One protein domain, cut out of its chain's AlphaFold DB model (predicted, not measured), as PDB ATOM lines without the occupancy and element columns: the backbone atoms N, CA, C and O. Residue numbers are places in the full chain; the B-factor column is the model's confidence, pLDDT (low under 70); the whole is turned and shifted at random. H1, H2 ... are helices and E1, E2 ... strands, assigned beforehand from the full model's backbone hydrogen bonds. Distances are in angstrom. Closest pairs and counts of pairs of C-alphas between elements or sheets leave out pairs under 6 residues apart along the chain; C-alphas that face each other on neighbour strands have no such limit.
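What this domain is: This is residues 100 to 128 and 212 to 356 of the 385 residues of an uncharacterized protein of Chlamydomonas eustigma (UniProt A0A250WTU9). A strongly twisted wall of seven strands has two long helices, H1 and H3, packed over one face and touching each other at a steep tilt, and the long hairpin of E8 and E9 runs on from the wall near E5, with H4 packed on E8, to make the other end of an elongated outline. The printed part has 174 residues with four named helices and nine named strands, in the order E1 E2 E3 H1 H2 E4 E5 H3 E6 E7 E8 E9 H4. The large sheet runs E3 E2 E1 E4 E5 E6 E7 and is mixed; E8 and E9 make a second, antiparallel sheet. The class is mixed, helices and strands, and the whole is compact, with a radius of gyration of the C-alphas of 17.1 A and spans of 63 by 36 by 31 A.

How they stand to each other: Start at E1, residues 107 to 113, an inner strand that forms an antiparallel hairpin with E2, residues 122 to 126; look for N 124 and O 111, 2.8 A apart. The edge strand E3, residues 213 to 216, is antiparallel to E2, with N 214 and O 125 at 2.9 A. E1 pairs in a staggered way: its residues 111 to 113 with E2, and its residues 107 to 111 with E4, residues 247 to 254, antiparallel, with N 110 and O 250 at 2.9 A. E4 and E5, residues 260 to 266, form a hairpin, with N 263 and O 251 at 2.8 A. E5 is parallel to E6, residues 298 to 303, with N 264 and O 300 at 2.8 A. E6 and the edge strand E7, residues 306 to 309, form a hairpin, with N 308 and O 301 at 2.8 A. H1, residues 224 to 239, and H3, residues 272 to 288, are on the same face of this sheet, two layers with helices on one face. H3 lies over E5 and E6 at a height over the sheet of 9.8 A and runs slantwise to the strands, at 36 degrees to E6 on the local plane. E5, H3 and E6 form a strand-helix-strand unit, two parallel neighbour strands with a helix between, and its crossover is right-handed. H3, with residues 281 to 288 alone, touches H1; they run opposite ways at a steep tilt of 45 degrees, and the closest C-alphas are those of Ala 232 and Leu 285, 6.2 A apart. H2, residues 241 to 244, only grazes the sheet and touches H1 only at the corner, with Cys 237 and Lys 244 the closest C-alphas at 5.0 A. E8, residues 314 to 321, and E9, residues 324 to 331, form a hairpin, with N 317 and O 328 at 2.8 A. The closest C-alphas of E5 and E8 are those of Ser 260 and Val 315, 6.1 A apart. H4, residues 340 to 353, is not on the large sheet and is apart from H1 and H3; its closest C-alpha pair with E8 is Glu 348 and Val 321, 5.5 A. In H4 every O i to N i+4 pair is within hydrogen-bond range, in H1 10 of 12 and in H3 12 of 13; H2 is too short for such a pair.

Where its parts are: Find C-alpha 107 at (-35.915, 12.657, 19.785); from there E1 runs 19.9 A to Arg 113. H1 runs 23.8 A from C-alpha 224 at (-39.153, 20.641, 12.383), and H3 runs 24.6 A from Glu 272 to Ala 288. E4 measures 20.8 A, E8 21.5 A and E9 22.3 A. H4 runs 19.9 A and ends at C-alpha 353, at (-40.710, -10.825, 4.371).

The domain as a whole: The C-alphas of Asp 118 and Gly 356 are the two farthest apart, 64.5 A. Residues 129 to 211 are not printed, and C-alphas 128 and 212 are 7.7 A apart across this cut. Of the links that are printed whole, none is long. The mean pLDDT of the printed part is 94.9, and residue 128 is under 70.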
ATOM      1  N   GLU A 100     -34.870  10.441   4.998       94.75
ATOM      2  CA  GLU A 100     -34.705  11.860   4.678       94.75
ATOM      3  C   GLU A 100     -33.335  12.354   5.189       94.75
ATOM      4  O   GLU A 100     -32.911  11.924   6.273       94.75
ATOM      5  N   PRO A 101     -32.614  13.209   4.437       93.38
ATOM      6  CA  PRO A 101     -31.294  13.703   4.845       93.38
ATOM      7  C   PRO A 101     -31.323  14.611   6.082       93.38
ATOM      8  O   PRO A 101     -30.353  14.662   6.838       93.38
ATOM      9  N   GLU A 102     -32.442  15.300   6.307       94.38
ATOM     10  CA  GLU A 102     -32.661  16.251   7.400       94.38
ATOM     11  C   GLU A 102     -33.998  15.972   8.097       94.38
ATOM     12  O   GLU A 102     -34.830  15.220   7.596       94.38
ATOM     13  N   ASN A 103     -34.217  16.579   9.265       95.62
ATOM     14  CA  ASN A 103     -35.476  16.548  10.018       95.62
ATOM     15  C   ASN A 103     -36.037  15.155  10.362       95.62
ATOM     16  O   ASN A 103     -37.201  15.019  10.737       95.62
ATOM     17  N   TYR A 104     -35.214  14.111  10.281       96.06
ATOM     18  CA  TYR A 104     -35.647  12.727  10.454       96.06
ATOM     19  C   TYR A 104     -35.708  12.279  11.920       96.06
ATOM     20  O   TYR A 104     -36.317  11.257  12.234       96.06
ATOM     21  N   ARG A 105     -35.036  12.991  12.833       97.00
ATOM     22  CA  ARG A 105     -34.863  12.573  14.225       97.00
ATOM     23  C   ARG A 105     -35.984  13.117  15.114       97.00
ATOM     24  O   ARG A 105     -36.047  14.310  15.387       97.00
ATOM     25  N   MET A 106     -36.790  12.217  15.664       97.50
ATOM     26  CA  MET A 106     -37.956  12.523  16.505       97.50
ATOM     27  C   MET A 106     -37.619  12.721  17.990       97.50
ATOM     28  O   MET A 106     -38.477  13.046  18.807       97.50
ATOM     29  N   ARG A 107     -36.358  12.507  18.390       96.69
ATOM     30  CA  ARG A 107     -35.915  12.657  19.785       96.69
ATOM     31  C   ARG A 107     -34.548  13.301  19.895       96.69
ATOM     32  O   ARG A 107     -33.587  12.840  19.273       96.69
ATOM     33  N   ALA A 108     -34.432  14.304  20.753       96.25
ATOM     34  CA  ALA A 108     -33.180  15.005  20.999       96.25
ATOM     35  C   ALA A 108     -32.997  15.304  22.488       96.25
ATOM     36  O   ALA A 108     -33.951  15.621  23.193       96.25
ATOM     37  N   GLU A 109     -31.760  15.214  22.962       96.00
ATOM     38  CA  GLU A 109     -31.394  15.528  24.342       96.00
ATOM     39  C   GLU A 109     -30.263  16.549  24.323       96.00
ATOM     40  O   GLU A 109     -29.213  16.312  23.721       96.00
ATOM     41  N   PHE A 110     -30.475  17.682  24.984       96.12
ATOM     42  CA  PHE A 110     -29.510  18.770  25.038       96.12
ATOM     43  C   PHE A 110     -29.137  19.057  26.479       96.12
ATOM     44  O   PHE A 110     -29.999  19.304  27.323       96.12
ATOM     45  N   ASN A 111     -27.837  19.092  26.757       96.44
ATOM     46  CA  ASN A 111     -27.368  19.666  28.008       96.44
ATOM     47  C   ASN A 111     -27.562  21.187  27.947       96.44
ATOM     48  O   ASN A 111     -27.489  21.792  26.881       96.44
ATOM     49  N   VAL A 112     -27.795  21.811  29.093       96.12
ATOM     50  CA  VAL A 112     -28.041  23.249  29.210       96.12
ATOM     51  C   VAL A 112     -26.968  23.885  30.081       96.12
ATOM     52  O   VAL A 112     -26.596  23.371  31.140       96.12
ATOM     53  N   ARG A 113     -26.462  25.028  29.628       95.25
ATOM     54  CA  ARG A 113     -25.595  25.932  30.392       95.25
ATOM     55  C   ARG A 113     -26.328  27.242  30.628       95.25
ATOM     56  O   ARG A 113     -27.260  27.558  29.899       95.25
ATOM     57  N   GLY A 114     -25.918  27.989  31.649       92.12
ATOM     58  CA  GLY A 114     -26.552  29.260  31.991       92.12
ATOM     59  C   GLY A 114     -27.743  29.163  32.942       92.12
ATOM     60  O   GLY A 114     -28.552  30.081  33.011       92.12
ATOM     61  N   GLY A 115     -27.872  28.065  33.694       84.12
ATOM     62  CA  GLY A 115     -28.940  27.876  34.687       84.12
ATOM     63  C   GLY A 115     -28.810  28.750  35.946       84.12
ATOM     64  O   GLY A 115     -29.483  28.481  36.942       84.12
ATOM     65  N   ARG A 116     -27.918  29.751  35.946       87.62
ATOM     66  CA  ARG A 116     -27.756  30.760  37.005       87.62
ATOM     67  C   ARG A 116     -28.412  32.083  36.588       87.62
ATOM     68  O   ARG A 116     -28.567  32.318  35.390       87.62
ATOM     69  N   PRO A 117     -28.821  32.948  37.533       81.06
ATOM     70  CA  PRO A 117     -29.561  34.172  37.210       81.06
ATOM     71  C   PRO A 117     -28.858  35.088  36.194       81.06
ATOM     72  O   PRO A 117     -29.512  35.573  35.275       81.06
ATOM     73  N   ASP A 118     -27.543  35.239  36.310       87.00
ATOM     74  CA  ASP A 118     -26.675  36.158  35.563       87.00
ATOM     75  C   ASP A 118     -26.089  35.580  34.261       87.00
ATOM     76  O   ASP A 118     -25.451  36.295  33.493       87.00
ATOM     77  N   GLU A 119     -26.326  34.301  33.970       92.12
ATOM     78  CA  GLU A 119     -25.760  33.634  32.796       92.12
ATOM     79  C   GLU A 119     -26.785  33.509  31.653       92.12
ATOM     80  O   GLU A 119     -27.987  33.333  31.880       92.12
ATOM     81  N   ARG A 120     -26.322  33.553  30.396       94.88
ATOM     82  CA  ARG A 120     -27.172  33.280  29.222       94.88
ATOM     83  C   ARG A 120     -27.444  31.781  29.101       94.88
ATOM     84  O   ARG A 120     -26.508  30.987  28.974       94.88
ATOM     85  N   LEU A 121     -28.725  31.414  29.072       96.00
ATOM     86  CA  LEU A 121     -29.160  30.038  28.861       96.00
ATOM     87  C   LEU A 121     -28.888  29.612  27.408       96.00
ATOM     88  O   LEU A 121     -29.252  30.329  26.476       96.00
ATOM     89  N   HIS A 122     -28.233  28.472  27.209       96.56
ATOM     90  CA  HIS A 122     -27.974  27.919  25.875       96.56
ATOM     91  C   HIS A 122     -27.807  26.396  25.915       96.56
ATOM     92  O   HIS A 122     -27.390  25.828  26.931       96.56
ATOM     93  N   TYR A 123     -28.123  25.737  24.797       96.75
ATOM     94  CA  TYR A 123     -27.914  24.302  24.628       96.75
ATOM     95  C   TYR A 123     -26.460  23.990  24.304       96.75
ATOM     96  O   TYR A 123     -25.792  24.730  23.584       96.75
ATOM     97  N   ILE A 124     -25.989  22.851  24.801       94.00
ATOM     98  CA  ILE A 124     -24.694  22.281  24.466       94.00
ATOM     99  C   ILE A 124     -24.817  20.781  24.174       94.00
ATOM    100  O   ILE A 124     -25.587  20.056  24.816       94.00
ATOM    101  N   MET A 125     -23.995  20.301  23.247       90.94
ATOM    102  CA  MET A 125     -23.680  18.879  23.079       90.94
ATOM    103  C   MET A 125     -22.169  18.668  23.184       90.94
ATOM    104  O   MET A 125     -21.392  19.620  23.296       90.94
ATOM    105  N   PHE A 126     -21.756  17.406  23.207       84.88
ATOM    106  CA  PHE A 126     -20.354  17.024  23.270       84.88
ATOM    107  C   PHE A 126     -19.872  16.632  21.879       84.88
ATOM    108  O   PHE A 126     -20.477  15.785  21.225       84.88
ATOM    109  N   ALA A 127     -18.775  17.237  21.436       74.56
ATOM    110  CA  ALA A 127     -18.115  16.823  20.219       74.56
ATOM    111  C   ALA A 127     -17.484  15.446  20.433       74.56
ATOM    112  O   ALA A 127     -16.688  15.244  21.354       74.56
ATOM    113  N   THR A 128     -17.819  14.502  19.564       63.50
ATOM    114  CA  THR A 128     -17.042  13.274  19.426       63.50
ATOM    115  C   THR A 128     -15.730  13.666  18.767       63.50
ATOM    116  O   THR A 128     -15.748  14.208  17.663       63.50
ATOM    117  N   ALA A 212     -14.996  17.981  23.936       84.62
ATOM    118  CA  ALA A 212     -15.218  19.414  23.783       84.62
ATOM    119  C   ALA A 212     -16.722  19.719  23.769       84.62
ATOM    120  O   ALA A 212     -17.518  18.960  23.221       84.62
ATOM    121  N   ARG A 213     -17.131  20.819  24.404       89.56
ATOM    122  CA  ARG A 213     -18.536  21.246  24.427       89.56
ATOM    123  C   ARG A 213     -18.786  22.187  23.265       89.56
ATOM    124  O   ARG A 213     -18.002  23.111  23.072       89.56
ATOM    125  N   VAL A 214     -19.892  21.989  22.562       90.81
ATOM    126  CA  VAL A 214     -20.287  22.842  21.440       90.81
ATOM    127  C   VAL A 214     -21.678  23.402  21.696       90.81
ATOM    128  O   VAL A 214     -22.581  22.649  22.064       90.81
ATOM    129  N   GLU A 215     -21.833  24.722  21.552       93.19
ATOM    130  CA  GLU A 215     -23.134  25.396  21.633       93.19
ATOM    131  C   GLU A 215     -23.997  24.985  20.440       93.19
ATOM    132  O   GLU A 215     -23.545  25.022  19.296       93.19
ATOM    133  N   ILE A 216     -25.246  24.610  20.713       92.62
ATOM    134  CA  ILE A 216     -26.211  24.214  19.689       92.62
ATOM    135  C   ILE A 216     -27.244  25.324  19.532       92.62
ATOM    136  O   ILE A 216     -27.981  25.631  20.469       92.62
ATOM    137  N   LYS A 217     -27.303  25.912  18.337       90.69
ATOM    138  CA  LYS A 217     -28.322  26.910  17.967       90.69
ATOM    139  C   LYS A 217     -29.391  26.327  17.053       90.69
ATOM    140  O   LYS A 217     -30.556  26.681  17.176       90.69
ATOM    141  N   THR A 218     -28.982  25.425  16.172       90.06
ATOM    142  CA  THR A 218     -29.833  24.698  15.233       90.06
ATOM    143  C   THR A 218     -29.539  23.212  15.357       90.06
ATOM    144  O   THR A 218     -28.444  22.821  15.772       90.06
ATOM    145  N   PHE A 219     -30.513  22.375  15.014       94.50
ATOM    146  CA  PHE A 219     -30.348  20.930  15.049       94.50
ATOM    147  C   PHE A 219     -30.972  20.300  13.796       94.50
ATOM    148  O   PHE A 219     -32.058  19.725  13.880       94.50
ATOM    149  N   PRO A 220     -30.306  20.396  12.626       94.19
ATOM    150  CA  PRO A 220     -30.893  20.038  11.329       94.19
ATOM    151  C   PRO A 220     -31.356  18.578  11.211       94.19
ATOM    152  O   PRO A 220     -32.240  18.270  10.421       94.19
ATOM    153  N   VAL A 221     -30.794  17.657  12.009       94.69
ATOM    154  CA  VAL A 221     -31.269  16.261  12.044       94.69
ATOM    155  C   VAL A 221     -32.600  16.120  12.785       94.69
ATOM    156  O   VAL A 221     -33.328  15.169  12.528       94.69
ATOM    157  N   GLY A 222     -32.897  16.998  13.748       96.00
ATOM    158  CA  GLY A 222     -34.119  16.952  14.551       96.00
ATOM    159  C   GLY A 222     -35.330  17.391  13.756       96.00
ATOM    160  O   GLY A 222     -35.203  18.245  12.889       96.00
ATOM    161  N   SER A 223     -36.500  16.839  14.065       96.81
ATOM    162  CA  SER A 223     -37.738  17.212  13.380       96.81
ATOM    163  C   SER A 223     -37.978  18.728  13.401       96.81
ATOM    164  O   SER A 223     -37.497  19.440  14.287       96.81
ATOM    165  N   GLN A 224     -38.775  19.222  12.452       95.62
ATOM    166  CA  GLN A 224     -39.153  20.641  12.383       95.62
ATOM    167  C   GLN A 224     -39.696  21.137  13.729       95.62
ATOM    168  O   GLN A 224     -39.227  22.137  14.265       95.62
ATOM    169  N   LEU A 225     -40.576  20.346  14.349       96.50
ATOM    170  CA  LEU A 225     -41.136  20.642  15.663       96.50
ATOM    171  C   LEU A 225     -40.074  20.742  16.777       96.50
ATOM    172  O   LEU A 225     -40.192  21.588  17.659       96.50
ATOM    173  N   ILE A 226     -39.003  19.936  16.746       97.19
ATOM    174  CA  ILE A 226     -37.881  20.105  17.687       97.19
ATOM    175  C   ILE A 226     -37.196  21.456  17.453       97.19
ATOM    176  O   ILE A 226     -36.954  22.185  18.414       97.19
ATOM    177  N   ASN A 227     -36.904  21.802  16.196       95.94
ATOM    178  CA  ASN A 227     -36.229  23.055  15.851       95.94
ATOM    179  C   ASN A 227     -37.073  24.304  16.166       95.94
ATOM    180  O   ASN A 227     -36.502  25.345  16.482       95.94
ATOM    181  N   GLU A 228     -38.403  24.203  16.157       96.19
ATOM    182  CA  GLU A 228     -39.322  25.257  16.618       96.19
ATOM    183  C   GLU A 228     -39.349  25.376  18.151       96.19
ATOM    184  O   GLU A 228     -39.244  26.468  18.713       96.19
ATOM    185  N   LEU A 229     -39.449  24.241  18.855       97.38
ATOM    186  CA  LEU A 229     -39.556  24.217  20.315       97.38
ATOM    187  C   LEU A 229     -38.247  24.595  21.016       97.38
ATOM    188  O   LEU A 229     -38.283  25.190  22.093       97.38
ATOM    189  N   MET A 230     -37.091  24.264  20.439       97.19
ATOM    190  CA  MET A 230     -35.775  24.557  21.017       97.19
ATOM    191  C   MET A 230     -35.598  26.034  21.428       97.19
ATOM    192  O   MET A 230     -35.345  26.274  22.618       97.19
ATOM    193  N   PRO A 231     -35.716  27.021  20.514       97.06
ATOM    194  CA  PRO A 231     -35.578  28.434  20.860       97.06
ATOM    195  C   PRO A 231     -36.704  28.919  21.781       97.06
ATOM    196  O   PRO A 231     -36.428  29.661  22.723       97.06
ATOM    197  N   ALA A 232     -37.942  28.454  21.583       97.12
ATOM    198  CA  ALA A 232     -39.082  28.844  22.412       97.12
ATOM    199  C   ALA A 232     -38.902  28.425  23.883       97.12
ATOM    200  O   ALA A 232     -39.136  29.217  24.798       97.12
ATOM    201  N   VAL A 233     -38.408  27.206  24.125       98.06
ATOM    202  CA  VAL A 233     -38.081  26.719  25.472       98.06
ATOM    203  C   VAL A 233     -36.997  27.575  26.122       98.06
ATOM    204  O   VAL A 233     -37.156  27.964  27.279       98.06
ATOM    205  N   LEU A 234     -35.917  27.906  25.401       97.25
ATOM    206  CA  LEU A 234     -34.858  28.763  25.947       97.25
ATOM    207  C   LEU A 234     -35.378  30.150  26.308       97.25
ATOM    208  O   LEU A 234     -35.023  30.662  27.368       97.25
ATOM    209  N   GLU A 235     -36.212  30.740  25.457       96.88
ATOM    210  CA  GLU A 235     -36.776  32.072  25.659       96.88
ATOM    211  C   GLU A 235     -37.660  32.121  26.912       96.88
ATOM    212  O   GLU A 235     -37.421  32.919  27.823       96.88
ATOM    213  N   VAL A 236     -38.627  31.202  27.025       97.50
ATOM    214  CA  VAL A 236     -39.523  31.130  28.193       97.50
ATOM    215  C   VAL A 236     -38.738  30.830  29.473       97.50
ATOM    216  O   VAL A 236     -38.944  31.481  30.502       97.50
ATOM    217  N   CYS A 237     -37.795  29.883  29.430       97.44
ATOM    218  CA  CYS A 237     -36.948  29.585  30.581       97.44
ATOM    219  C   CYS A 237     -36.059  30.774  30.966       97.44
ATOM    220  O   CYS A 237     -35.849  30.990  32.152       97.44
ATOM    221  N   SER A 238     -35.555  31.555  30.010       96.12
ATOM    222  CA  SER A 238     -34.677  32.698  30.292       96.12
ATOM    223  C   SER A 238     -35.413  33.845  30.981       96.12
ATOM    224  O   SER A 238     -34.850  34.459  31.888       96.12
ATOM    225  N   ARG A 239     -36.674  34.095  30.602       96.19
ATOM    226  CA  ARG A 239     -37.539  35.116  31.220       96.19
ATOM    227  C   ARG A 239     -38.079  34.713  32.591       96.19
ATOM    228  O   ARG A 239     -38.451  35.584  33.373       96.19
ATOM    229  N   ASN A 240     -38.129  33.417  32.898       97.00
ATOM    230  CA  ASN A 240     -38.716  32.908  34.134       97.00
ATOM    231  C   ASN A 240     -37.645  32.339  35.092       97.00
ATOM    232  O   ASN A 240     -37.178  31.212  34.896       97.00
ATOM    233  N   PRO A 241     -37.298  33.041  36.193       95.88
ATOM    234  CA  PRO A 241     -36.280  32.585  37.145       95.88
ATOM    235  C   PRO A 241     -36.557  31.199  37.749       95.88
ATOM    236  O   PRO A 241     -35.622  30.440  38.021       95.88
ATOM    237  N   ILE A 242     -37.833  30.833  37.928       97.31
ATOM    238  CA  ILE A 242     -38.232  29.525  38.462       97.31
ATOM    239  C   ILE A 242     -37.910  28.419  37.452       97.31
ATOM    240  O   ILE A 242     -37.450  27.350  37.857       97.31
ATOM    241  N   LEU A 243     -38.102  28.650  36.153       97.81
ATOM    242  CA  LEU A 243     -37.784  27.663  35.118       97.81
ATOM    243  C   LEU A 243     -36.293  27.644  34.755       97.81
ATOM    244  O   LEU A 243     -35.792  26.582  34.395       97.81
ATOM    245  N   LYS A 244     -35.588  28.776  34.897       97.44
ATOM    246  CA  LYS A 244     -34.145  28.918  34.631       97.44
ATOM    247  C   LYS A 244     -33.275  28.209  35.663       97.44
ATOM    248  O   LYS A 244     -32.336  27.491  35.319       97.44
ATOM    249  N   LEU A 245     -33.554  28.462  36.944       96.69
ATOM    250  CA  LEU A 245     -32.623  28.144  38.020       96.69
ATOM    251  C   LEU A 245     -32.367  26.634  38.109       96.69
ATOM    252  O   LEU A 245     -33.290  25.850  38.342       96.69
ATOM    253  N   SER A 246     -31.095  26.251  37.994       96.06
ATOM    254  CA  SER A 246     -30.622  24.862  38.082       96.06
ATOM    255  C   SER A 246     -31.155  23.913  36.997       96.06
ATOM    256  O   SER A 246     -31.085  22.696  37.192       96.06
ATOM    257  N   LEU A 247     -31.670  24.436  35.878       98.06
ATOM    258  CA  LEU A 247     -31.933  23.650  34.670       98.06
ATOM    259  C   LEU A 247     -30.595  23.213  34.061       98.06
ATOM    260  O   LEU A 247     -29.718  24.051  33.846       98.06
ATOM    261  N   PHE A 248     -30.424  21.916  33.802       96.81
ATOM    262  CA  PHE A 248     -29.162  21.385  33.268       96.81
ATOM    263  C   PHE A 248     -29.322  20.530  32.012       96.81
ATOM    264  O   PHE A 248     -28.327  20.270  31.340       96.81
ATOM    265  N   GLN A 249     -30.537  20.093  31.680       97.94
ATOM    266  CA  GLN A 249     -30.807  19.321  30.470       97.94
ATOM    267  C   GLN A 249     -32.270  19.491  30.047       97.94
ATOM    268  O   GLN A 249     -33.156  19.631  30.894       97.94
ATOM    269  N   VAL A 250     -32.509  19.471  28.737       98.44
ATOM    270  CA  VAL A 250     -33.843  19.436  28.132       98.44
ATOM    271  C   VAL A 250     -33.895  18.299  27.123       98.44
ATOM    272  O   VAL A 250     -33.019  18.190  26.264       98.44
ATOM    273  N   ASN A 251     -34.939  17.480  27.218       98.19
ATOM    274  CA  ASN A 251     -35.215  16.426  26.251       98.19
ATOM    275  C   ASN A 251     -36.468  16.779  25.461       98.19
ATOM    276  O   ASN A 251     -37.495  17.131  26.042       98.19
ATOM    277  N   PHE A 252     -36.377  16.628  24.148       98.00
ATOM    278  CA  PHE A 252     -37.470  16.787  23.210       98.00
ATOM    279  C   PHE A 252     -37.837  15.424  22.643       98.00
ATOM    280  O   PHE A 252     -36.968  14.661  22.212       98.00
ATOM    281  N   HIS A 253     -39.129  15.139  22.641       98.19
ATOM    282  CA  HIS A 253     -39.710  13.968  22.011       98.19
ATOM    283  C   HIS A 253     -40.888  14.441  21.170       98.19
ATOM    284  O   HIS A 253     -41.811  15.048  21.703       98.19
ATOM    285  N   THR A 254     -40.840  14.190  19.871       97.81
ATOM    286  CA  THR A 254     -41.884  14.524  18.901       97.81
ATOM    287  C   THR A 254     -42.395  13.252  18.227       97.81
ATOM    288  O   THR A 254     -41.796  12.185  18.366       97.81
ATOM    289  N   ALA A 255     -43.533  13.357  17.552       97.50
ATOM    290  CA  ALA A 255     -44.161  12.281  16.791       97.50
ATOM    291  C   ALA A 255     -44.658  12.820  15.438       97.50
ATOM    292  O   ALA A 255     -44.873  14.027  15.293       97.50
ATOM    293  N   LEU A 256     -44.889  11.939  14.461       96.38
ATOM    294  CA  LEU A 256     -45.474  12.299  13.159       96.38
ATOM    295  C   LEU A 256     -46.908  12.834  13.287       96.38
ATOM    296  O   LEU A 256     -47.385  13.563  12.422       96.38
ATOM    297  N   SER A 257     -47.582  12.519  14.394       96.19
ATOM    298  CA  SER A 257     -48.907  13.040  14.747       96.19
ATOM    299  C   SER A 257     -48.941  14.539  15.088       96.19
ATOM    300  O   SER A 257     -50.022  15.067  15.338       96.19
ATOM    301  N   GLY A 258     -47.785  15.204  15.189       95.62
ATOM    302  CA  GLY A 258     -47.668  16.581  15.681       95.62
ATOM    303  C   GLY A 258     -47.616  16.701  17.210       95.62
ATOM    304  O   GLY A 258     -47.350  17.784  17.734       95.62
ATOM    305  N   GLU A 259     -47.811  15.607  17.956       97.25
ATOM    306  CA  GLU A 259     -47.646  15.628  19.410       97.25
ATOM    307  C   GLU A 259     -46.178  15.804  19.822       97.25
ATOM    308  O   GLU A 259     -45.240  15.329  19.174       97.25
ATOM    309  N   SER A 260     -45.973  16.483  20.955       97.44
ATOM    310  CA  SER A 260     -44.646  16.702  21.525       97.44
ATOM    311  C   SER A 260     -44.637  16.649  23.046       97.44
ATOM    312  O   SER A 260     -45.613  16.972  23.726       97.44
ATOM    313  N   LEU A 261     -43.486  16.258  23.581       97.94
ATOM    314  CA  LEU A 261     -43.205  16.174  24.999       97.94
ATOM    315  C   LEU A 261     -41.827  16.772  25.296       97.94
ATOM    316  O   LEU A 261     -40.795  16.268  24.851       97.94
ATOM    317  N   VAL A 262     -41.824  17.841  26.090       98.25
ATOM    318  CA  VAL A 262     -40.623  18.540  26.550       98.25
ATOM    319  C   VAL A 262     -40.351  18.158  28.000       98.25
ATOM    320  O   VAL A 262     -41.155  18.413  28.897       98.25
ATOM    321  N   THR A 263     -39.199  17.547  28.257       98.69
ATOM    322  CA  THR A 263     -38.780  17.173  29.613       98.69
ATOM    323  C   THR A 263     -37.663  18.092  30.085       98.69
ATOM    324  O   THR A 263     -36.587  18.116  29.497       98.69
ATOM    325  N   LEU A 264     -37.906  18.826  31.168       98.62
ATOM    326  CA  LEU A 264     -36.971  19.758  31.796       98.62
ATOM    327  C   LEU A 264     -36.318  19.086  33.016       98.62
ATOM    328  O   LEU A 264     -37.016  18.660  33.942       98.62
ATOM    329  N   LEU A 265     -34.986  18.971  33.034       98.50
ATOM    330  CA  LEU A 265     -34.239  18.272  34.084       98.50
ATOM    331  C   LEU A 265     -33.463  19.250  34.977       98.50
ATOM    332  O   LEU A 265     -32.701  20.094  34.499       98.50
ATOM    333  N   TYR A 266     -33.613  19.086  36.294       98.44
ATOM    334  CA  TYR A 266     -33.147  20.048  37.293       98.44
ATOM    335  C   TYR A 266     -32.252  19.458  38.388       98.44
ATOM    336  O   TYR A 266     -32.449  18.334  38.858       98.44
ATOM    337  N   HIS A 267     -31.345  20.292  38.904       96.81
ATOM    338  CA  HIS A 267     -30.606  20.069  40.155       96.81
ATOM    339  C   HIS A 267     -31.254  20.768  41.366       96.81
ATOM    340  O   HIS A 267     -30.568  21.208  42.284       96.81
ATOM    341  N   LYS A 268     -32.587  20.867  41.387       96.31
ATOM    342  CA  LYS A 268     -33.365  21.422  42.506       96.31
ATOM    343  C   LYS A 268     -34.697  20.700  42.665       96.31
ATOM    344  O   LYS A 268     -35.130  20.009  41.745       96.31
ATOM    345  N   LYS A 269     -35.357  20.841  43.814       97.56
ATOM    346  CA  LYS A 269     -36.729  20.345  43.998       97.56
ATOM    347  C   LYS A 269     -37.713  21.165  43.166       97.56
ATOM    348  O   LYS A 269     -37.524  22.367  42.996       97.56
ATOM    349  N   LEU A 270     -38.744  20.500  42.658       98.31
ATOM    350  CA  LEU A 270     -39.820  21.131  41.899       98.31
ATOM    351  C   LEU A 270     -41.036  21.263  42.820       98.31
ATOM    352  O   LEU A 270     -41.561  20.250  43.279       98.31
ATOM    353  N   GLY A 271     -41.401  22.498  43.161       97.19
ATOM    354  CA  GLY A 271     -42.572  22.821  43.984       97.19
ATOM    355  C   GLY A 271     -43.746  23.322  43.142       97.19
ATOM    356  O   GLY A 271     -43.668  23.324  41.913       97.19
ATOM    357  N   GLU A 272     -44.810  23.792  43.795       97.75
ATOM    358  CA  GLU A 272     -46.008  24.273  43.092       97.75
ATOM    359  C   GLU A 272     -45.724  25.494  42.205       97.75
ATOM    360  O   GLU A 272     -46.229  25.560  41.089       97.75
ATOM    361  N   ASP A 273     -44.822  26.391  42.617       97.94
ATOM    362  CA  ASP A 273     -44.396  27.533  41.793       97.94
ATOM    363  C   ASP A 273     -43.829  27.088  40.437       97.94
ATOM    364  O   ASP A 273     -44.052  27.727  39.407       97.94
ATOM    365  N   TRP A 274     -43.120  25.951  40.415       98.44
ATOM    366  CA  TRP A 274     -42.637  25.357  39.171       98.44
ATOM    367  C   TRP A 274     -43.798  24.807  38.339       98.44
ATOM    368  O   TRP A 274     -43.817  25.021  37.131       98.44
ATOM    369  N   CYS A 275     -44.782  24.153  38.963       97.81
ATOM    370  CA  CYS A 275     -45.971  23.661  38.267       97.81
ATOM    371  C   CYS A 275     -46.748  24.806  37.605       97.81
ATOM    372  O   CYS A 275     -47.135  24.689  36.446       97.81
ATOM    373  N   VAL A 276     -46.950  25.923  38.309       97.88
ATOM    374  CA  VAL A 276     -47.624  27.117  37.773       97.88
ATOM    375  C   VAL A 276     -46.851  27.690  36.584       97.88
ATOM    376  O   VAL A 276     -47.426  27.857  35.508       97.88
ATOM    377  N   ALA A 277     -45.542  27.905  36.738       98.06
ATOM    378  CA  ALA A 277     -44.690  28.408  35.662       98.06
ATOM    379  C   ALA A 277     -44.670  27.475  34.437       98.06
ATOM    380  O   ALA A 277     -44.764  27.930  33.298       98.06
ATOM    381  N   ALA A 278     -44.594  26.162  34.658       97.69
ATOM    382  CA  ALA A 278     -44.569  25.173  33.591       97.69
ATOM    383  C   ALA A 278     -45.936  25.029  32.892       97.69
ATOM    384  O   ALA A 278     -45.977  24.792  31.689       97.69
ATOM    385  N   ARG A 279     -47.066  25.225  33.590       96.50
ATOM    386  CA  ARG A 279     -48.393  25.301  32.946       96.50
ATOM    387  C   ARG A 279     -48.494  26.512  32.014       96.50
ATOM    388  O   ARG A 279     -48.975  26.345  30.899       96.50
ATOM    389  N   ALA A 280     -48.002  27.681  32.434       96.25
ATOM    390  CA  ALA A 280     -47.968  28.878  31.588       96.25
ATOM    391  C   ALA A 280     -47.095  28.669  30.337       96.25
ATOM    392  O   ALA A 280     -47.523  28.963  29.223       96.25
ATOM    393  N   MET A 281     -45.927  28.038  30.509       96.94
ATOM    394  CA  MET A 281     -45.024  27.692  29.408       96.94
ATOM    395  C   MET A 281     -45.702  26.857  28.313       96.94
ATOM    396  O   MET A 281     -45.423  27.074  27.141       96.94
ATOM    397  N   ARG A 282     -46.610  25.927  28.650       94.50
ATOM    398  CA  ARG A 282     -47.296  25.090  27.641       94.50
ATOM    399  C   ARG A 282     -48.059  25.914  26.605       94.50
ATOM    400  O   ARG A 282     -47.998  25.588  25.424       94.50
ATOM    401  N   ALA A 283     -48.758  26.957  27.047       90.44
ATOM    402  CA  ALA A 283     -49.524  27.826  26.159       90.44
ATOM    403  C   ALA A 283     -48.600  28.647  25.247       90.44
ATOM    404  O   ALA A 283     -48.845  28.746  24.048       90.44
ATOM    405  N   GLU A 284     -47.496  29.170  25.792       94.44
ATOM    406  CA  GLU A 284     -46.495  29.898  25.001       94.44
ATOM    407  C   GLU A 284     -45.824  28.992  23.954       94.44
ATOM    408  O   GLU A 284     -45.648  29.404  22.809       94.44
ATOM    409  N   LEU A 285     -45.502  27.741  24.309       94.88
ATOM    410  CA  LEU A 285     -44.904  26.787  23.368       94.88
ATOM    411  C   LEU A 285     -45.862  26.390  22.240       94.88
ATOM    412  O   LEU A 285     -45.413  26.241  21.111       94.88
ATOM    413  N   GLN A 286     -47.162  26.244  22.519       91.88
ATOM    414  CA  GLN A 286     -48.155  25.970  21.476       91.88
ATOM    415  C   GLN A 286     -48.202  27.102  20.437       91.88
ATOM    416  O   GLN A 286     -48.253  26.835  19.242       91.88
ATOM    417  N   ALA A 287     -48.144  28.361  20.881       90.75
ATOM    418  CA  ALA A 287     -48.153  29.517  19.984       90.75
ATOM    419  C   ALA A 287     -46.855  29.658  19.167       90.75
ATOM    420  O   ALA A 287     -46.878  30.188  18.059       90.75
ATOM    421  N   ALA A 288     -45.726  29.195  19.711       90.75
ATOM    422  CA  ALA A 288     -44.411  29.310  19.084       90.75
ATOM    423  C   ALA A 288     -44.053  28.149  18.134       90.75
ATOM    424  O   ALA A 288     -43.046  28.242  17.435       90.75
ATOM    425  N   ALA A 289     -44.841  27.068  18.109       91.12
ATOM    426  CA  ALA A 289     -44.549  25.852  17.353       91.12
ATOM    427  C   ALA A 289     -45.706  25.483  16.400       91.12
ATOM    428  O   ALA A 289     -46.580  24.685  16.764       91.12
ATOM    429  N   PRO A 290     -45.761  26.063  15.185       87.25
ATOM    430  CA  PRO A 290     -46.835  25.800  14.224       87.25
ATOM    431  C   PRO A 290     -46.896  24.334  13.761       87.25
ATOM    432  O   PRO A 290     -47.980  23.845  13.440       87.25
ATOM    433  N   SER A 291     -45.779  23.596  13.799       88.75
ATOM    434  CA  SER A 291     -45.731  22.172  13.431       88.75
ATOM    435  C   SER A 291     -46.437  21.246  14.434       88.75
ATOM    436  O   SER A 291     -46.488  20.036  14.225       88.75
ATOM    437  N   THR A 292     -47.008  21.784  15.516       82.31
ATOM    438  CA  THR A 292     -47.815  21.021  16.485       82.31
ATOM    439  C   THR A 292     -49.168  20.555  15.944       82.31
ATOM    440  O   THR A 292     -49.864  19.810  16.628       82.31
ATOM    441  N   GLN A 293     -49.596  21.001  14.755       86.12
ATOM    442  CA  GLN A 293     -50.922  20.678  14.194       86.12
ATOM    443  C   GLN A 293     -52.080  21.011  15.161       86.12
ATOM    444  O   GLN A 293     -53.102  20.328  15.207       86.12
ATOM    445  N   GLY A 294     -51.906  22.061  15.972       87.00
ATOM    446  CA  GLY A 294     -52.868  22.490  16.991       87.00
ATOM    447  C   GLY A 294     -52.744  21.775  18.343       87.00
ATOM    448  O   GLY A 294     -53.429  22.166  19.289       87.00
ATOM    449  N   GLN A 295     -51.859  20.783  18.476       90.69
ATOM    450  CA  GLN A 295     -51.619  20.072  19.732       90.69
ATOM    451  C   GLN A 295     -50.858  20.941  20.741       90.69
ATOM    452  O   GLN A 295     -49.936  21.681  20.404       90.69
ATOM    453  N   VAL A 296     -51.208  20.828  22.021       93.06
ATOM    454  CA  VAL A 296     -50.484  21.524  23.096       93.06
ATOM    455  C   VAL A 296     -49.300  20.664  23.536       93.06
ATOM    456  O   VAL A 296     -49.540  19.557  24.028       93.06
ATOM    457  N   PRO A 297     -48.049  21.161  23.502       95.38
ATOM    458  CA  PRO A 297     -46.908  20.411  24.013       95.38
ATOM    459  C   PRO A 297     -47.112  19.949  25.464       95.38
ATOM    460  O   PRO A 297     -47.567  20.696  26.347       95.38
ATOM    461  N   HIS A 298     -46.767  18.694  25.734       97.25
ATOM    462  CA  HIS A 298     -46.698  18.169  27.089       97.25
ATOM    463  C   HIS A 298     -45.386  18.602  27.748       97.25
ATOM    464  O   HIS A 298     -44.349  18.703  27.093       97.25
ATOM    465  N   ILE A 299     -45.417  18.844  29.061       98.00
ATOM    466  CA  ILE A 299     -44.224  19.205  29.834       98.00
ATOM    467  C   ILE A 299     -44.085  18.280  31.038       98.00
ATOM    468  O   ILE A 299     -45.034  18.086  31.808       98.00
ATOM    469  N   ILE A 300     -42.876  17.747  31.217       98.44
ATOM    470  CA  ILE A 300     -42.462  17.001  32.405       98.44
ATOM    471  C   ILE A 300     -41.291  17.716  33.066       98.44
ATOM    472  O   ILE A 300     -40.316  18.087  32.420       98.44
ATOM    473  N   GLY A 301     -41.353  17.841  34.385       98.38
ATOM    474  CA  GLY A 301     -40.221  18.229  35.210       98.38
ATOM    475  C   GLY A 301     -39.591  17.002  35.845       98.38
ATOM    476  O   GLY A 301     -40.284  16.216  36.499       98.38
ATOM    477  N   ARG A 302     -38.277  16.832  35.711       98.38
ATOM    478  CA  ARG A 302     -37.534  15.813  36.460       98.38
ATOM    479  C   ARG A 302     -36.504  16.441  37.372       98.38
ATOM    480  O   ARG A 302     -35.792  17.377  37.026       98.38
ATOM    481  N   SER A 303     -36.402  15.861  38.553       98.06
ATOM    482  CA  SER A 303     -35.338  16.119  39.511       98.06
ATOM    483  C   SER A 303     -34.980  14.806  40.200       98.06
ATOM    484  O   SER A 303     -35.573  13.753  39.940       98.06
ATOM    485  N   ARG A 304     -33.989  14.823  41.089       97.31
ATOM    486  CA  ARG A 304     -33.557  13.630  41.817       97.31
ATOM    487  C   ARG A 304     -34.746  12.981  42.541       97.31
ATOM    488  O   ARG A 304     -35.269  13.533  43.514       97.31
ATOM    489  N   LYS A 305     -35.115  11.776  42.083       96.75
ATOM    490  CA  LYS A 305     -36.255  10.969  42.568       96.75
ATOM    491  C   LYS A 305     -37.617  11.677  42.463       96.75
ATOM    492  O   LYS A 305     -38.519  11.367  43.230       96.75
ATOM    493  N   GLN A 306     -37.763  12.629  41.545       98.00
ATOM    494  CA  GLN A 306     -38.999  13.378  41.349       98.00
ATOM    495  C   GLN A 306     -39.335  13.439  39.856       98.00
ATOM    496  O   GLN A 306     -38.486  13.806  39.044       98.00
ATOM    497  N   LYS A 307     -40.575  13.085  39.513       97.62
ATOM    498  CA  LYS A 307     -41.190  13.293  38.198       97.62
ATOM    499  C   LYS A 307     -42.469  14.087  38.439       97.62
ATOM    500  O   LYS A 307     -43.325  13.624  39.186       97.62
ATOM    501  N   VAL A 308     -42.569  15.271  37.850       97.94
ATOM    502  CA  VAL A 308     -43.782  16.090  37.847       97.94
ATOM    503  C   VAL A 308     -44.325  16.068  36.427       97.94
ATOM    504  O   VAL A 308     -43.679  16.573  35.512       97.94
ATOM    505  N   CYS A 309     -45.479  15.440  36.240       96.31
ATOM    506  CA  CYS A 309     -46.189  15.394  34.968       96.31
ATOM    507  C   CYS A 309     -47.408  16.314  35.072       96.31
ATOM    508  O   CYS A 309     -48.200  16.163  35.999       96.31
ATOM    509  N   LEU A 310     -47.535  17.286  34.164       92.38
ATOM    510  CA  LEU A 310     -48.629  18.264  34.219       92.38
ATOM    511  C   LEU A 310     -49.941  17.760  33.611       92.38
ATOM    512  O   LEU A 310     -51.001  18.249  33.985       92.38
ATOM    513  N   ALA A 311     -49.865  16.851  32.638       91.50
ATOM    514  CA  ALA A 311     -51.033  16.325  31.937       91.50
ATOM    515  C   ALA A 311     -50.816  14.863  31.541       91.50
ATOM    516  O   ALA A 311     -51.490  13.980  32.055       91.50
ATOM    517  N   GLN A 312     -49.842  14.617  30.668       94.12
ATOM    518  CA  GLN A 312     -49.553  13.298  30.115       94.12
ATOM    519  C   GLN A 312     -48.044  13.089  30.011       94.12
ATOM    520  O   GLN A 312     -47.284  14.055  29.882       94.12
ATOM    521  N   ASP A 313     -47.607  11.833  30.104       96.88
ATOM    522  CA  ASP A 313     -46.200  11.449  30.049       96.88
ATOM    523  C   ASP A 313     -45.821  10.548  28.872       96.88
ATOM    524  O   ASP A 313     -44.787   9.880  28.904       96.88
ATOM    525  N   TYR A 314     -46.634  10.579  27.825       97.62
ATOM    526  CA  TYR A 314     -46.384   9.962  26.532       97.62
ATOM    527  C   TYR A 314     -46.814  10.908  25.412       97.62
ATOM    528  O   TYR A 314     -47.613  11.817  25.646       97.62
ATOM    529  N   VAL A 315     -46.300  10.669  24.210       97.38
ATOM    530  CA  VAL A 315     -46.878  11.185  22.960       97.38
ATOM    531  C   VAL A 315     -47.558  10.045  22.211       97.38
ATOM    532  O   VAL A 315     -47.156   8.883  22.344       97.38
ATOM    533  N   VAL A 316     -48.589  10.355  21.437       97.62
ATOM    534  CA  VAL A 316     -49.222   9.407  20.520       97.62
ATOM    535  C   VAL A 316     -48.527   9.480  19.168       97.62
ATOM    536  O   VAL A 316     -48.547  10.512  18.515       97.62
ATOM    537  N   GLU A 317     -47.934   8.382  18.726       97.62
ATOM    538  CA  GLU A 317     -47.363   8.223  17.393       97.62
ATOM    539  C   GLU A 317     -48.379   7.592  16.445       97.62
ATOM    540  O   GLU A 317     -49.130   6.699  16.847       97.62
ATOM    541  N   ARG A 318     -48.375   8.037  15.187       97.38
ATOM    542  CA  ARG A 318     -49.206   7.475  14.121       97.38
ATOM    543  C   ARG A 318     -48.310   7.105  12.950       97.38
ATOM    544  O   ARG A 318     -47.799   7.993  12.281       97.38
ATOM    545  N   LEU A 319     -48.133   5.804  12.741       97.69
ATOM    546  CA  LEU A 319     -47.323   5.247  11.658       97.69
ATOM    547  C   LEU A 319     -48.241   4.665  10.585       97.69
ATOM    548  O   LEU A 319     -49.203   3.972  10.917       97.69
ATOM    549  N   GLN A 320     -47.939   4.916   9.320       97.56
ATOM    550  CA  GLN A 320     -48.601   4.309   8.175       97.56
ATOM    551  C   GLN A 320     -47.763   3.137   7.670       97.56
ATOM    552  O   GLN A 320     -46.587   3.291   7.370       97.56
ATOM    553  N   VAL A 321     -48.372   1.954   7.596       96.50
ATOM    554  CA  VAL A 321     -47.709   0.727   7.134       96.50
ATOM    555  C   VAL A 321     -48.669   0.010   6.197       96.50
ATOM    556  O   VAL A 321     -49.735  -0.433   6.635       96.50
ATOM    557  N   HIS A 322     -48.327  -0.076   4.907       94.94
ATOM    558  CA  HIS A 322     -49.188  -0.681   3.874       94.94
ATOM    559  C   HIS A 322     -50.628  -0.125   3.874       94.94
ATOM    560  O   HIS A 322     -51.608  -0.861   3.774       94.94
ATOM    561  N   GLY A 323     -50.770   1.192   4.059       93.12
ATOM    562  CA  GLY A 323     -52.068   1.880   4.108       93.12
ATOM    563  C   GLY A 323     -52.868   1.691   5.404       93.12
ATOM    564  O   GLY A 323     -53.911   2.325   5.570       93.12
ATOM    565  N   LYS A 324     -52.387   0.874   6.351       95.81
ATOM    566  CA  LYS A 324     -52.973   0.736   7.686       95.81
ATOM    567  C   LYS A 324     -52.278   1.673   8.669       95.81
ATOM    568  O   LYS A 324     -51.054   1.656   8.796       95.81
ATOM    569  N   GLN A 325     -53.077   2.429   9.420       97.31
ATOM    570  CA  GLN A 325     -52.566   3.270  10.496       97.31
ATOM    571  C   GLN A 325     -52.358   2.453  11.773       97.31
ATOM    572  O   GLN A 325     -53.282   1.821  12.287       97.31
ATOM    573  N   TYR A 326     -51.153   2.538  12.326       96.31
ATOM    574  CA  TYR A 326     -50.801   2.031  13.643       96.31
ATOM    575  C   TYR A 326     -50.631   3.190  14.619       96.31
ATOM    576  O   TYR A 326     -49.980   4.189  14.316       96.31
ATOM    577  N   VAL A 327     -51.213   3.046  15.808       97.56
ATOM    578  CA  VAL A 327     -51.201   4.075  16.850       97.56
ATOM    579  C   VAL A 327     -50.419   3.560  18.054       97.56
ATOM    580  O   VAL A 327     -50.801   2.559  18.658       97.56
ATOM    581  N   TYR A 328     -49.340   4.249  18.428       95.56
ATOM    582  CA  TYR A 328     -48.475   3.859  19.546       95.56
ATOM    583  C   TYR A 328     -48.401   4.951  20.602       95.56
ATOM    584  O   TYR A 328     -48.222   6.122  20.289       95.56
ATOM    585  N   ARG A 329     -48.444   4.576  21.881       97.69
ATOM    586  CA  ARG A 329     -48.090   5.491  22.975       97.69
ATOM    587  C   ARG A 329     -46.601   5.378  23.263       97.69
ATOM    588  O   ARG A 329     -46.137   4.339  23.727       97.69
ATOM    589  N   GLN A 330     -45.855   6.443  23.004       97.75
ATOM    590  CA  GLN A 330     -44.426   6.513  23.293       97.75
ATOM    591  C   GLN A 330     -44.209   7.246  24.621       97.75
ATOM    592  O   GLN A 330     -44.246   8.474  24.684       97.75
ATOM    593  N   TYR A 331     -44.014   6.480  25.696       97.06
ATOM    594  CA  TYR A 331     -43.814   7.013  27.047       97.06
ATOM    595  C   TYR A 331     -42.433   7.649  27.238       97.06
ATOM    596  O   TYR A 331     -41.417   7.150  26.749       97.06
ATOM    597  N   GLU A 332     -42.378   8.708  28.045       95.88
ATOM    598  CA  GLU A 332     -41.137   9.366  28.445       95.88
ATOM    599  C   GLU A 332     -40.147   8.380  29.067       95.88
ATOM    600  O   GLU A 332     -40.482   7.592  29.955       95.88
ATOM    601  N   GLY A 333     -38.901   8.430  28.596       90.81
ATOM    602  CA  GLY A 333     -37.836   7.540  29.054       90.81
ATOM    603  C   GLY A 333     -37.953   6.092  28.563       90.81
ATOM    604  O   GLY A 333     -37.029   5.317  28.800       90.81
ATOM    605  N   SER A 334     -39.028   5.724  27.858       94.94
ATOM    606  CA  SER A 334     -39.114   4.440  27.154       94.94
ATOM    607  C   SER A 334     -38.398   4.526  25.810       94.94
ATOM    608  O   SER A 334     -38.189   5.614  25.270       94.94
ATOM    609  N   PHE A 335     -37.978   3.383  25.275       95.25
ATOM    610  CA  PHE A 335     -37.358   3.329  23.956       95.25
ATOM    611  C   PHE A 335     -38.405   3.550  22.856       95.25
ATOM    612  O   PHE A 335     -39.509   3.016  22.928       95.25
ATOM    613  N   SER A 336     -38.035   4.317  21.835       94.38
ATOM    614  CA  SER A 336     -38.747   4.408  20.561       94.38
ATOM    615  C   SER A 336     -37.729   4.617  19.444       94.38
ATOM    616  O   SER A 336     -36.647   5.164  19.690       94.38
ATOM    617  N   GLN A 337     -38.053   4.160  18.231       95.88
ATOM    618  CA  GLN A 337     -37.174   4.370  17.086       95.88
ATOM    619  C   GLN A 337     -37.025   5.877  16.836       95.88
ATOM    620  O   GLN A 337     -38.028   6.586  16.771       95.88
ATOM    621  N   PRO A 338     -35.794   6.402  16.717       95.94
ATOM    622  CA  PRO A 338     -35.577   7.840  16.624       95.94
ATOM    623  C   PRO A 338     -35.932   8.407  15.248       95.94
ATOM    624  O   PRO A 338     -35.966   9.622  15.120       95.94
ATOM    625  N   ASN A 339     -36.152   7.564  14.238       97.88
ATOM    626  CA  ASN A 339     -36.517   7.959  12.884       97.88
ATOM    627  C   ASN A 339     -37.824   7.264  12.497       97.88
ATOM    628  O   ASN A 339     -37.818   6.072  12.190       97.88
ATOM    629  N   ALA A 340     -38.934   8.000  12.565       96.75
ATOM    630  CA  ALA A 340     -40.259   7.436  12.329       96.75
ATOM    631  C   ALA A 340     -40.461   7.017  10.863       96.75
ATOM    632  O   ALA A 340     -40.981   5.933  10.627       96.75
ATOM    633  N   GLY A 341     -39.955   7.788   9.892       96.88
ATOM    634  CA  GLY A 341     -40.088   7.447   8.468       96.88
ATOM    635  C   GLY A 341     -39.316   6.184   8.073       96.88
ATOM    636  O   GLY A 341     -39.793   5.371   7.289       96.88
ATOM    637  N   VAL A 342     -38.134   5.952   8.656       97.25
ATOM    638  CA  VAL A 342     -37.433   4.664   8.487       97.25
ATOM    639  C   VAL A 342     -38.129   3.551   9.272       97.25
ATOM    640  O   VAL A 342     -38.149   2.414   8.815       97.25
ATOM    641  N   CYS A 343     -38.727   3.855  10.427       97.69
ATOM    642  CA  CYS A 343     -39.499   2.879  11.194       97.69
ATOM    643  C   CYS A 343     -40.709   2.351  10.405       97.69
ATOM    644  O   CYS A 343     -40.957   1.152  10.453       97.69
ATOM    645  N   GLU A 344     -41.424   3.202   9.663       97.94
ATOM    646  CA  GLU A 344     -42.494   2.773   8.746       97.94
ATOM    647  C   GLU A 344     -41.959   1.781   7.709       97.94
ATOM    648  O   GLU A 344     -42.437   0.652   7.652       97.94
ATOM    649  N   LYS A 345     -40.872   2.133   7.008       97.81
ATOM    650  CA  LYS A 345     -40.221   1.255   6.016       97.81
ATOM    651  C   LYS A 345     -39.768  -0.080   6.613       97.81
ATOM    652  O   LYS A 345     -39.908  -1.123   5.985       97.81
ATOM    653  N   MET A 346     -39.239  -0.069   7.839       97.44
ATOM    654  CA  MET A 346     -38.851  -1.291   8.551       97.44
ATOM    655  C   MET A 346     -40.054  -2.183   8.869       97.44
ATOM    656  O   MET A 346     -39.942  -3.403   8.777       97.44
ATOM    657  N   LEU A 347     -41.184  -1.593   9.269       96.62
ATOM    658  CA  LEU A 347     -42.417  -2.332   9.541       96.62
ATOM    659  C   LEU A 347     -43.012  -2.898   8.249       96.62
ATOM    660  O   LEU A 347     -43.416  -4.055   8.237       96.62
ATOM    661  N   GLU A 348     -43.016  -2.117   7.169       96.81
ATOM    662  CA  GLU A 348     -43.458  -2.563   5.844       96.81
ATOM    663  C   GLU A 348     -42.627  -3.746   5.356       96.81
ATOM    664  O   GLU A 348     -43.188  -4.796   5.041       96.81
ATOM    665  N   TRP A 349     -41.299  -3.619   5.410       96.12
ATOM    666  CA  TRP A 349     -40.379  -4.692   5.049       96.12
ATOM    667  C   TRP A 349     -40.590  -5.941   5.911       96.12
ATOM    668  O   TRP A 349     -40.673  -7.045   5.382       96.12
ATOM    669  N   ALA A 350     -40.735  -5.788   7.234       94.44
ATOM    670  CA  ALA A 350     -40.967  -6.917   8.134       94.44
ATOM    671  C   ALA A 350     -42.270  -7.662   7.805       94.44
ATOM    672  O   ALA A 350     -42.301  -8.891   7.849       94.44
ATOM    673  N   VAL A 351     -43.335  -6.936   7.453       92.56
ATOM    674  CA  VAL A 351     -44.598  -7.528   6.985       92.56
ATOM    675  C   VAL A 351     -44.404  -8.251   5.651       92.56
ATOM    676  O   VAL A 351     -44.928  -9.346   5.475       92.56
ATOM    677  N   ASP A 352     -43.635  -7.680   4.726       93.25
ATOM    678  CA  ASP A 352     -43.418  -8.266   3.401       93.25
ATOM    679  C   ASP A 352     -42.631  -9.574   3.466       93.25
ATOM    680  O   ASP A 352     -43.055 -10.572   2.884       93.25
ATOM    681  N   VAL A 353     -41.543  -9.616   4.238       91.56
ATOM    682  CA  VAL A 353     -40.710 -10.825   4.371       91.56
ATOM    683  C   VAL A 353     -41.352 -11.924   5.218       91.56
ATOM    684  O   VAL A 353     -40.908 -13.068   5.176       91.56
ATOM    685  N   THR A 354     -42.393 -11.596   5.988       90.50
ATOM    686  CA  THR A 354     -43.173 -12.570   6.774       90.50
ATOM    687  C   THR A 354     -44.521 -12.902   6.136       90.50
ATOM    688  O   THR A 354     -45.302 -13.680   6.689       90.50
ATOM    689  N   ARG A 355     -44.813 -12.352   4.952       88.94
ATOM    690  CA  ARG A 355     -46.069 -12.596   4.243       88.94
ATOM    691  C   ARG A 355     -46.177 -14.069   3.851       88.94
ATOM    692  O   ARG A 355     -45.277 -14.623   3.231       88.94
ATOM    693  N   GLY A 356     -47.296 -14.701   4.203       82.56
ATOM    694  CA  GLY A 356     -47.498 -16.135   3.966       82.56
ATOM    695  C   GLY A 356     -46.683 -17.042   4.895       82.56
ATOM    696  O   GLY A 356     -46.617 -18.243   4.660       82.56
TER     697      GLY A 356